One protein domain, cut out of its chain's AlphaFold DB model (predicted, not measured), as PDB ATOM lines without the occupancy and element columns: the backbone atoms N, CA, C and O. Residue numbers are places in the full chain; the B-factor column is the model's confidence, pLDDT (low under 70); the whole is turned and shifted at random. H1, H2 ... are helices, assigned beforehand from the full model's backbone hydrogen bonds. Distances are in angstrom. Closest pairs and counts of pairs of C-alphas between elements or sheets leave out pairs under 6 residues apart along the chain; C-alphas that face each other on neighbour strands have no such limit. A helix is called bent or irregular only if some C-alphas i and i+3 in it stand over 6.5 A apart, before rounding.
ATOM      1  N   GLY A  49      -9.226  -2.645 -52.658       64.06
ATOM      2  CA  GLY A  49     -10.348  -1.846 -52.148       64.06
ATOM      3  C   GLY A  49     -10.158  -1.264 -50.741       64.06
ATOM      4  O   GLY A  49     -10.995  -0.477 -50.296       64.06
ATOM      5  N   PHE A  50      -9.102  -1.643 -50.011       63.31
ATOM      6  CA  PHE A  50      -8.863  -1.169 -48.640       63.31
ATOM      7  C   PHE A  50      -8.582   0.339 -48.586       63.31
ATOM      8  O   PHE A  50      -9.250   1.063 -47.840       63.31
ATOM      9  N   ASP A  51      -7.651   0.818 -49.414       65.06
ATOM     10  CA  ASP A  51      -7.279   2.235 -49.491       65.06
ATOM     11  C   ASP A  51      -8.466   3.115 -49.887       65.06
ATOM     12  O   ASP A  51      -8.673   4.189 -49.323       65.06
ATOM     13  N   GLU A  52      -9.310   2.632 -50.800       68.94
ATOM     14  CA  GLU A  52     -10.501   3.357 -51.237       68.94
ATOM     15  C   GLU A  52     -11.555   3.469 -50.124       68.94
ATOM     16  O   GLU A  52     -12.071   4.560 -49.867       68.94
ATOM     17  N   LYS A  53     -11.822   2.374 -49.401       72.38
ATOM     18  CA  LYS A  53     -12.740   2.373 -48.249       72.38
ATOM     19  C   LYS A  53     -12.238   3.292 -47.124       72.38
ATOM     20  O   LYS A  53     -13.038   4.020 -46.527       72.38
ATOM     21  N   MET A  54     -10.930   3.290 -46.850       71.19
ATOM     22  CA  MET A  54     -10.286   4.181 -45.873       71.19
ATOM     23  C   MET A  54     -10.377   5.648 -46.294       71.19
ATOM     24  O   MET A  54     -10.793   6.487 -45.493       71.19
ATOM     25  N   ARG A  55     -10.074   5.952 -47.560       72.75
ATOM     26  CA  ARG A  55     -10.178   7.297 -48.137       72.75
ATOM     27  C   ARG A  55     -11.582   7.870 -47.994       72.75
ATOM     28  O   ARG A  55     -11.734   8.998 -47.530       72.75
ATOM     29  N   LEU A  56     -12.607   7.091 -48.341       76.56
ATOM     30  CA  LEU A  56     -14.005   7.519 -48.251       76.56
ATOM     31  C   LEU A  56     -14.430   7.773 -46.799       76.56
ATOM     32  O   LEU A  56     -15.043   8.800 -46.508       76.56
ATOM     33  N   LYS A  57     -14.051   6.894 -45.860       78.75
ATOM     34  CA  LYS A  57     -14.310   7.118 -44.428       78.75
ATOM     35  C   LYS A  57     -13.588   8.347 -43.887       78.75
ATOM     36  O   LYS A  57     -14.185   9.105 -43.127       78.75
ATOM     37  N   PHE A  58     -12.329   8.543 -44.268       78.19
ATOM     38  CA  PHE A  58     -11.529   9.680 -43.829       78.19
ATOM     39  C   PHE A  58     -12.082  10.998 -44.376       78.19
ATOM     40  O   PHE A  58     -12.272  11.944 -43.612       78.19
ATOM     41  N   ALA A  59     -12.437  11.036 -45.663       76.81
ATOM     42  CA  ALA A  59     -13.074  12.190 -46.288       76.81
ATOM     43  C   ALA A  59     -14.428  12.520 -45.631       76.81
ATOM     44  O   ALA A  59     -14.671  13.680 -45.296       76.81
ATOM     45  N   ASN A  60     -15.263  11.509 -45.358       78.75
ATOM     46  CA  ASN A  60     -16.551  11.689 -44.677       78.75
ATOM     47  C   ASN A  60     -16.387  12.171 -43.227       78.75
ATOM     48  O   ASN A  60     -17.134  13.036 -42.769       78.75
ATOM     49  N   TRP A  61     -15.391  11.658 -42.502       80.00
ATOM     50  CA  TRP A  61     -15.085  12.118 -41.148       80.00
ATOM     51  C   TRP A  61     -14.593  13.572 -41.135       80.00
ATOM     52  O   TRP A  61     -15.027  14.366 -40.299       80.00
ATOM     53  N   LEU A  62     -13.748  13.955 -42.098       77.19
ATOM     54  CA  LEU A  62     -13.290  15.337 -42.248       77.19
ATOM     55  C   LEU A  62     -14.425  16.300 -42.618       77.19
ATOM     56  O   LEU A  62     -14.464  17.426 -42.115       77.19
ATOM     57  N   ALA A  63     -15.353  15.851 -43.466       74.69
ATOM     58  CA  ALA A  63     -16.558  16.602 -43.801       74.69
ATOM     59  C   ALA A  63     -17.442  16.813 -42.559       74.69
ATOM     60  O   ALA A  63     -17.877  17.933 -42.303       74.69
ATOM     61  N   SER A  64     -17.613  15.778 -41.727       79.44
ATOM     62  CA  SER A  64     -18.354  15.855 -40.456       79.44
ATOM     63  C   SER A  64     -17.728  16.825 -39.442       79.44
ATOM     64  O   SER A  64     -18.443  17.413 -38.634       79.44
ATOM     65  N   LYS A  65     -16.410  17.060 -39.502       80.75
ATOM     66  CA  LYS A  65     -15.689  18.035 -38.661       80.75
ATOM     67  C   LYS A  65     -15.672  19.462 -39.235       80.75
ATOM     68  O   LYS A  65     -14.850  20.278 -38.819       80.75
ATOM     69  N   ASN A  66     -16.569  19.769 -40.175       74.38
ATOM     70  CA  ASN A  66     -16.755  21.088 -40.792       74.38
ATOM     71  C   ASN A  66     -15.531  21.609 -41.585       74.38
ATOM     72  O   ASN A  66     -15.398  22.802 -41.853       74.38
ATOM     73  N   LYS A  67     -14.619  20.714 -42.003       74.94
ATOM     74  CA  LYS A  67     -13.432  21.048 -42.814       74.94
ATOM     75  C   LYS A  67     -13.661  20.723 -44.294       74.94
ATOM     76  O   LYS A  67     -12.972  19.892 -44.885       74.94
ATOM     77  N   VAL A  68     -14.617  21.421 -44.906       71.50
ATOM     78  CA  VAL A  68     -15.098  21.165 -46.281       71.50
ATOM     79  C   VAL A  68     -13.986  21.274 -47.339       71.50
ATOM     80  O   VAL A  68     -13.914  20.450 -48.251       71.50
ATOM     81  N   LYS A  69     -13.062  22.237 -47.198       72.69
ATOM     82  CA  LYS A  69     -11.932  22.416 -48.135       72.69
ATOM     83  C   LYS A  69     -10.981  21.212 -48.153       72.69
ATOM     84  O   LYS A  69     -10.571  20.773 -49.223       72.69
ATOM     85  N   LEU A  70     -10.671  20.657 -46.981       70.56
ATOM     86  CA  LEU A  70      -9.812  19.477 -46.867       70.56
ATOM     87  C   LEU A  70     -10.551  18.207 -47.310       70.56
ATOM     88  O   LEU A  70      -9.973  17.388 -48.016       70.56
ATOM     89  N   ALA A  71     -11.841  18.069 -46.986       67.12
ATOM     90  CA  ALA A  71     -12.653  16.941 -47.451       67.12
ATOM     91  C   ALA A  71     -12.710  16.867 -48.991       67.12
ATOM     92  O   ALA A  71     -12.518  15.795 -49.565       67.12
ATOM     93  N   LYS A  72     -12.875  18.013 -49.672       72.75
ATOM     94  CA  LYS A  72     -12.851  18.097 -51.144       72.75
ATOM     95  C   LYS A  72     -11.478  17.747 -51.730       72.75
ATOM     96  O   LYS A  72     -11.411  17.143 -52.798       72.75
ATOM     97  N   PHE A  73     -10.393  18.075 -51.026       72.25
ATOM     98  CA  PHE A  73      -9.031  17.739 -51.445       72.25
ATOM     99  C   PHE A  73      -8.749  16.230 -51.353       72.25
ATOM    100  O   PHE A  73      -8.246  15.639 -52.307       72.25
ATOM    101  N   PHE A  74      -9.142  15.585 -50.249       71.62
ATOM    102  CA  PHE A  74      -8.961  14.141 -50.039       71.62
ATOM    103  C   PHE A  74      -9.964  13.263 -50.813       71.62
ATOM    104  O   PHE A  74      -9.731  12.067 -51.001       71.62
ATOM    105  N   TYR A  75     -11.057  13.843 -51.320       71.75
ATOM    106  CA  TYR A  75     -11.978  13.155 -52.229       71.75
ATOM    107  C   TYR A  75     -11.369  12.893 -53.617       71.75
ATOM    108  O   TYR A  75     -11.825  11.999 -54.330       71.75
ATOM    109  N   ASN A  76     -10.317  13.611 -54.016       79.06
ATOM    110  CA  ASN A  76      -9.638  13.336 -55.277       79.06
ATOM    111  C   ASN A  76      -8.610  12.201 -55.095       79.06
ATOM    112  O   ASN A  76      -7.661  12.342 -54.322       79.06
ATOM    113  N   LYS A  77      -8.792  11.077 -55.807       70.69
ATOM    114  CA  LYS A  77      -7.957   9.863 -55.669       70.69
ATOM    115  C   LYS A  77      -6.468  10.167 -55.851       70.69
ATOM    116  O   LYS A  77      -5.656   9.762 -55.027       70.69
ATOM    117  N   LYS A  78      -6.131  10.955 -56.876       75.62
ATOM    118  CA  LYS A  78      -4.745  11.312 -57.203       75.62
ATOM    119  C   LYS A  78      -4.093  12.108 -56.067       75.62
ATOM    120  O   LYS A  78      -2.986  11.797 -55.653       75.62
ATOM    121  N   ASN A  79      -4.805  13.078 -55.499       74.88
ATOM    122  CA  ASN A  79      -4.278  13.900 -54.406       74.88
ATOM    123  C   ASN A  79      -4.115  13.095 -53.112       74.88
ATOM    124  O   ASN A  79      -3.162  13.322 -52.370       74.88
ATOM    125  N   PHE A  80      -5.023  12.152 -52.846       73.69
ATOM    126  CA  PHE A  80      -4.933  11.270 -51.685       73.69
ATOM    127  C   PHE A  80      -3.702  10.360 -51.763       73.69
ATOM    128  O   PHE A  80      -2.949  10.288 -50.796       73.69
ATOM    129  N   GLU A  81      -3.448   9.744 -52.921       73.56
ATOM    130  CA  GLU A  81      -2.262   8.907 -53.147       73.56
ATOM    131  C   GLU A  81      -0.961   9.706 -52.989       73.56
ATOM    132  O   GLU A  81      -0.078   9.297 -52.240       73.56
ATOM    133  N   TRP A  82      -0.866  10.894 -53.599       73.44
ATOM    134  CA  TRP A  82       0.296  11.777 -53.421       73.44
ATOM    135  C   TRP A  82       0.495  12.203 -51.965       73.44
ATOM    136  O   TRP A  82       1.620  12.207 -51.469       73.44
ATOM    137  N   THR A  83      -0.591  12.522 -51.257       77.19
ATOM    138  CA  THR A  83      -0.505  12.915 -49.846       77.19
ATOM    139  C   THR A  83      -0.045  11.749 -48.976       77.19
ATOM    140  O   THR A  83       0.800  11.944 -48.109       77.19
ATOM    141  N   LEU A  84      -0.544  10.533 -49.224       75.38
ATOM    142  CA  LEU A  84      -0.093   9.336 -48.515       75.38
ATOM    143  C   LEU A  84       1.395   9.061 -48.743       75.38
ATOM    144  O   LEU A  84       2.101   8.771 -47.782       75.38
ATOM    145  N   ILE A  85       1.882   9.203 -49.978       77.56
ATOM    146  CA  ILE A  85       3.307   9.029 -50.299       77.56
ATOM    147  C   ILE A  85       4.158  10.055 -49.542       77.56
ATOM    148  O   ILE A  85       5.138   9.684 -48.901       77.56
ATOM    149  N   ILE A  86       3.767  11.333 -49.558       81.31
ATOM    150  CA  ILE A  86       4.494  12.402 -48.853       81.31
ATOM    151  C   ILE A  86       4.515  12.143 -47.344       81.31
ATOM    152  O   ILE A  86       5.574  12.205 -46.720       81.31
ATOM    153  N   VAL A  87       3.364  11.808 -46.755       79.50
ATOM    154  CA  VAL A  87       3.261  11.489 -45.325       79.50
ATOM    155  C   VAL A  87       4.137  10.289 -44.978       79.50
ATOM    156  O   VAL A  87       4.840  10.332 -43.970       79.50
ATOM    157  N   PHE A  88       4.146   9.251 -45.815       77.81
ATOM    158  CA  PHE A  88       4.970   8.065 -45.610       77.81
ATOM    159  C   PHE A  88       6.471   8.383 -45.644       77.81
ATOM    160  O   PHE A  88       7.216   7.916 -44.780       77.81
ATOM    161  N   ILE A  89       6.915   9.217 -46.590       83.38
ATOM    162  CA  ILE A  89       8.314   9.660 -46.681       83.38
ATOM    163  C   ILE A  89       8.711  10.426 -45.416       83.38
ATOM    164  O   ILE A  89       9.717  10.093 -44.793       83.38
ATOM    165  N   ILE A  90       7.901  11.404 -44.997       86.19
ATOM    166  CA  ILE A  90       8.172  12.201 -43.794       86.19
ATOM    167  C   ILE A  90       8.250  11.300 -42.563       86.19
ATOM    168  O   ILE A  90       9.210  11.394 -41.799       86.19
ATOM    169  N   PHE A  91       7.281  10.396 -42.391       78.00
ATOM    170  CA  PHE A  91       7.282   9.456 -41.273       78.00
ATOM    171  C   PHE A  91       8.544   8.603 -41.263       78.00
ATOM    172  O   PHE A  91       9.183   8.503 -40.223       78.00
ATOM    173  N   THR A  92       8.934   8.055 -42.415       76.50
ATOM    174  CA  THR A  92      10.126   7.208 -42.543       76.50
ATOM    175  C   THR A  92      11.396   7.965 -42.151       76.50
ATOM    176  O   THR A  92      12.222   7.443 -41.397       76.50
ATOM    177  N   VAL A  93      11.547   9.212 -42.609       86.81
ATOM    178  CA  VAL A  93      12.693  10.066 -42.259       86.81
ATOM    179  C   VAL A  93      12.710  10.352 -40.757       86.81
ATOM    180  O   VAL A  93      13.729  10.131 -40.104       86.81
ATOM    181  N   VAL A  94      11.577  10.772 -40.191       85.88
ATOM    182  CA  VAL A  94      11.456  11.094 -38.762       85.88
ATOM    183  C   VAL A  94      11.745   9.871 -37.891       85.88
ATOM    184  O   VAL A  94      12.524   9.975 -36.946       85.88
ATOM    185  N   THR A  95      11.191   8.701 -38.221       78.94
ATOM    186  CA  THR A  95      11.469   7.463 -37.480       78.94
ATOM    187  C   THR A  95      12.935   7.063 -37.566       78.94
ATOM    188  O   THR A  95      13.497   6.629 -36.567       78.94
ATOM    189  N   THR A  96      13.571   7.243 -38.727       82.25
ATOM    190  CA  THR A  96      14.995   6.921 -38.905       82.25
ATOM    191  C   THR A  96      15.867   7.841 -38.055       82.25
ATOM    192  O   THR A  96      16.750   7.364 -37.348       82.25
ATOM    193  N   LEU A  97      15.583   9.147 -38.050       86.50
ATOM    194  CA  LEU A  97      16.291  10.121 -37.216       86.50
ATOM    195  C   LEU A  97      16.120   9.831 -35.720       86.50
ATOM    196  O   LEU A  97      17.107   9.794 -34.991       86.50
ATOM    197  N   LEU A  98      14.889   9.572 -35.273       82.56
ATOM    198  CA  LEU A  98      14.603   9.184 -33.888       82.56
ATOM    199  C   LEU A  98      15.365   7.923 -33.481       82.56
ATOM    200  O   LEU A  98      15.899   7.857 -32.379       82.56
ATOM    201  N   PHE A  99      15.442   6.937 -34.372       79.38
ATOM    202  CA  PHE A  99      16.166   5.698 -34.116       79.38
ATOM    203  C   PHE A  99      17.681   5.926 -34.010       79.38
ATOM    204  O   PHE A  99      18.318   5.375 -33.118       79.38
ATOM    205  N   ILE A 100      18.251   6.786 -34.860       79.62
ATOM    206  CA  ILE A 100      19.668   7.175 -34.788       79.62
ATOM    207  C   ILE A 100      19.966   7.893 -33.465       79.62
ATOM    208  O   ILE A 100      20.925   7.535 -32.784       79.62
ATOM    209  N   LEU A 101      19.128   8.855 -33.072       82.44
ATOM    210  CA  LEU A 101      19.268   9.564 -31.797       82.44
ATOM    211  C   LEU A 101      19.155   8.612 -30.601       82.44
ATOM    212  O   LEU A 101      19.921   8.728 -29.648       82.44
ATOM    213  N   LEU A 102      18.240   7.643 -30.666       78.62
ATOM    214  CA  LEU A 102      18.089   6.622 -29.634       78.62
ATOM    215  C   LEU A 102      19.343   5.747 -29.520       78.62
ATOM    216  O   LEU A 102      19.793   5.487 -28.409       78.62
ATOM    217  N   ILE A 103      19.932   5.324 -30.644       78.25
ATOM    218  CA  ILE A 103      21.187   4.557 -30.651       78.25
ATOM    219  C   ILE A 103      22.332   5.388 -30.059       78.25
ATOM    220  O   ILE A 103      23.086   4.874 -29.235       78.25
ATOM    221  N   GLN A 104      22.453   6.665 -30.433       78.38
ATOM    222  CA  GLN A 104      23.470   7.560 -29.870       78.38
ATOM    223  C   GLN A 104      23.301   7.741 -28.356       78.38
ATOM    224  O   GLN A 104      24.287   7.686 -27.622       78.38
ATOM    225  N   TYR A 105      22.063   7.885 -27.880       75.69
ATOM    226  CA  TYR A 105      21.754   7.960 -26.455       75.69
ATOM    227  C   TYR A 105      22.111   6.660 -25.715       75.69
ATOM    228  O   TYR A 105      22.703   6.714 -24.642       75.69
ATOM    229  N   LEU A 106      21.811   5.495 -26.302       73.62
ATOM    230  CA  LEU A 106      22.047   4.196 -25.663       73.62
ATOM    231  C   LEU A 106      23.531   3.783 -25.629       73.62
ATOM    232  O   LEU A 106      23.935   3.095 -24.698       73.62
ATOM    233  N   PHE A 107      24.322   4.156 -26.645       66.06
ATOM    234  CA  PHE A 107      25.709   3.690 -26.805       66.06
ATOM    235  C   PHE A 107      26.787   4.734 -26.490       66.06
ATOM    236  O   PHE A 107      27.892   4.340 -26.131       66.06
TER     237      PHE A 107
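What this domain is: This is residues 49 to 107 of the 123 residues of an uncharacterized protein of Candidatus Pacearchaeota archaeon CG_4_9_14_3_um_filter_31_7 (UniProt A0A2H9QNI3). The shape is an L: a small helical hairpin of H1 and H2 makes the short limb, and the long helix H3 leaves its end at about a right angle as a nearly straight arm. Residues 84 to 107 of H3 stick out free of the rest, and this arm makes the length of the whole. The printed part has 59 residues with three named helices, in the order H1, H2, H3, and no named strand; its class is all helix. It is extended, with a radius of gyration of the C-alphas of 16.2 A, and only just elongated, with spans of 48 by 24 by 17 A.

Where its parts are: The printed part begins with H1, residues 49 to 64, which runs 22.7 A from C-alpha 49 at (-10.348, -1.846, -52.148) to C-alpha 64 at (-18.354, 15.855, -40.456). After residues 65 to 67 comes H2, residues 68 to 74, 10.1 A from first to last C-alpha. After residues 75 and 76, H3 takes residues 77 to 107. It runs 44.8 A, from C-alpha 77 at (-7.957, 9.863, -55.669) to C-alpha 107 at (25.709, 3.690, -26.805). No helix is bent or irregular.

How they stand to each other: H1 and H2 form a helical hairpin. They touch, with 10 pairs of C-alphas within 8 A, and the closest C-alphas are those of Ala 59 and Ala 71, 4.9 A apart. Their lines stand at a shallow tilt of 11 degrees, and they run opposite ways. H2 and H3 touch only at the corner by their link, and only just, with 3 pairs of C-alphas within 8 A. H3 touches H2 with residues 79 to 80 alone; the closest C-alphas of the two helices are those of Phe 74 and Phe 80, 5.2 A apart. The lines of H2 and H3 are about perpendicular, at 80 degrees. H1 and H3 are close but not clearly touching: their closest C-alphas, those of Arg 55 and Phe 80, are 7.5 A apart. Their lines are about perpendicular, at 86 degrees. In H1, H2 and H3 every O i to N i+4 pair is within hydrogen-bond range.

The domain as a whole: The two C-alphas farthest apart are those of Val 68 and Phe 107, at 48.5 A. Without residues 84 to 107, which stand free, the body has 35 residues and spans 26 by 16 by 10 A. The links from H1 to H2 and from H2 to H3 are both tight, and the printed part has no cut. The mean pLDDT of the printed part is 76.1; the model's confidence is under 70 at residues 49 to 52, residue 71 and residue 107.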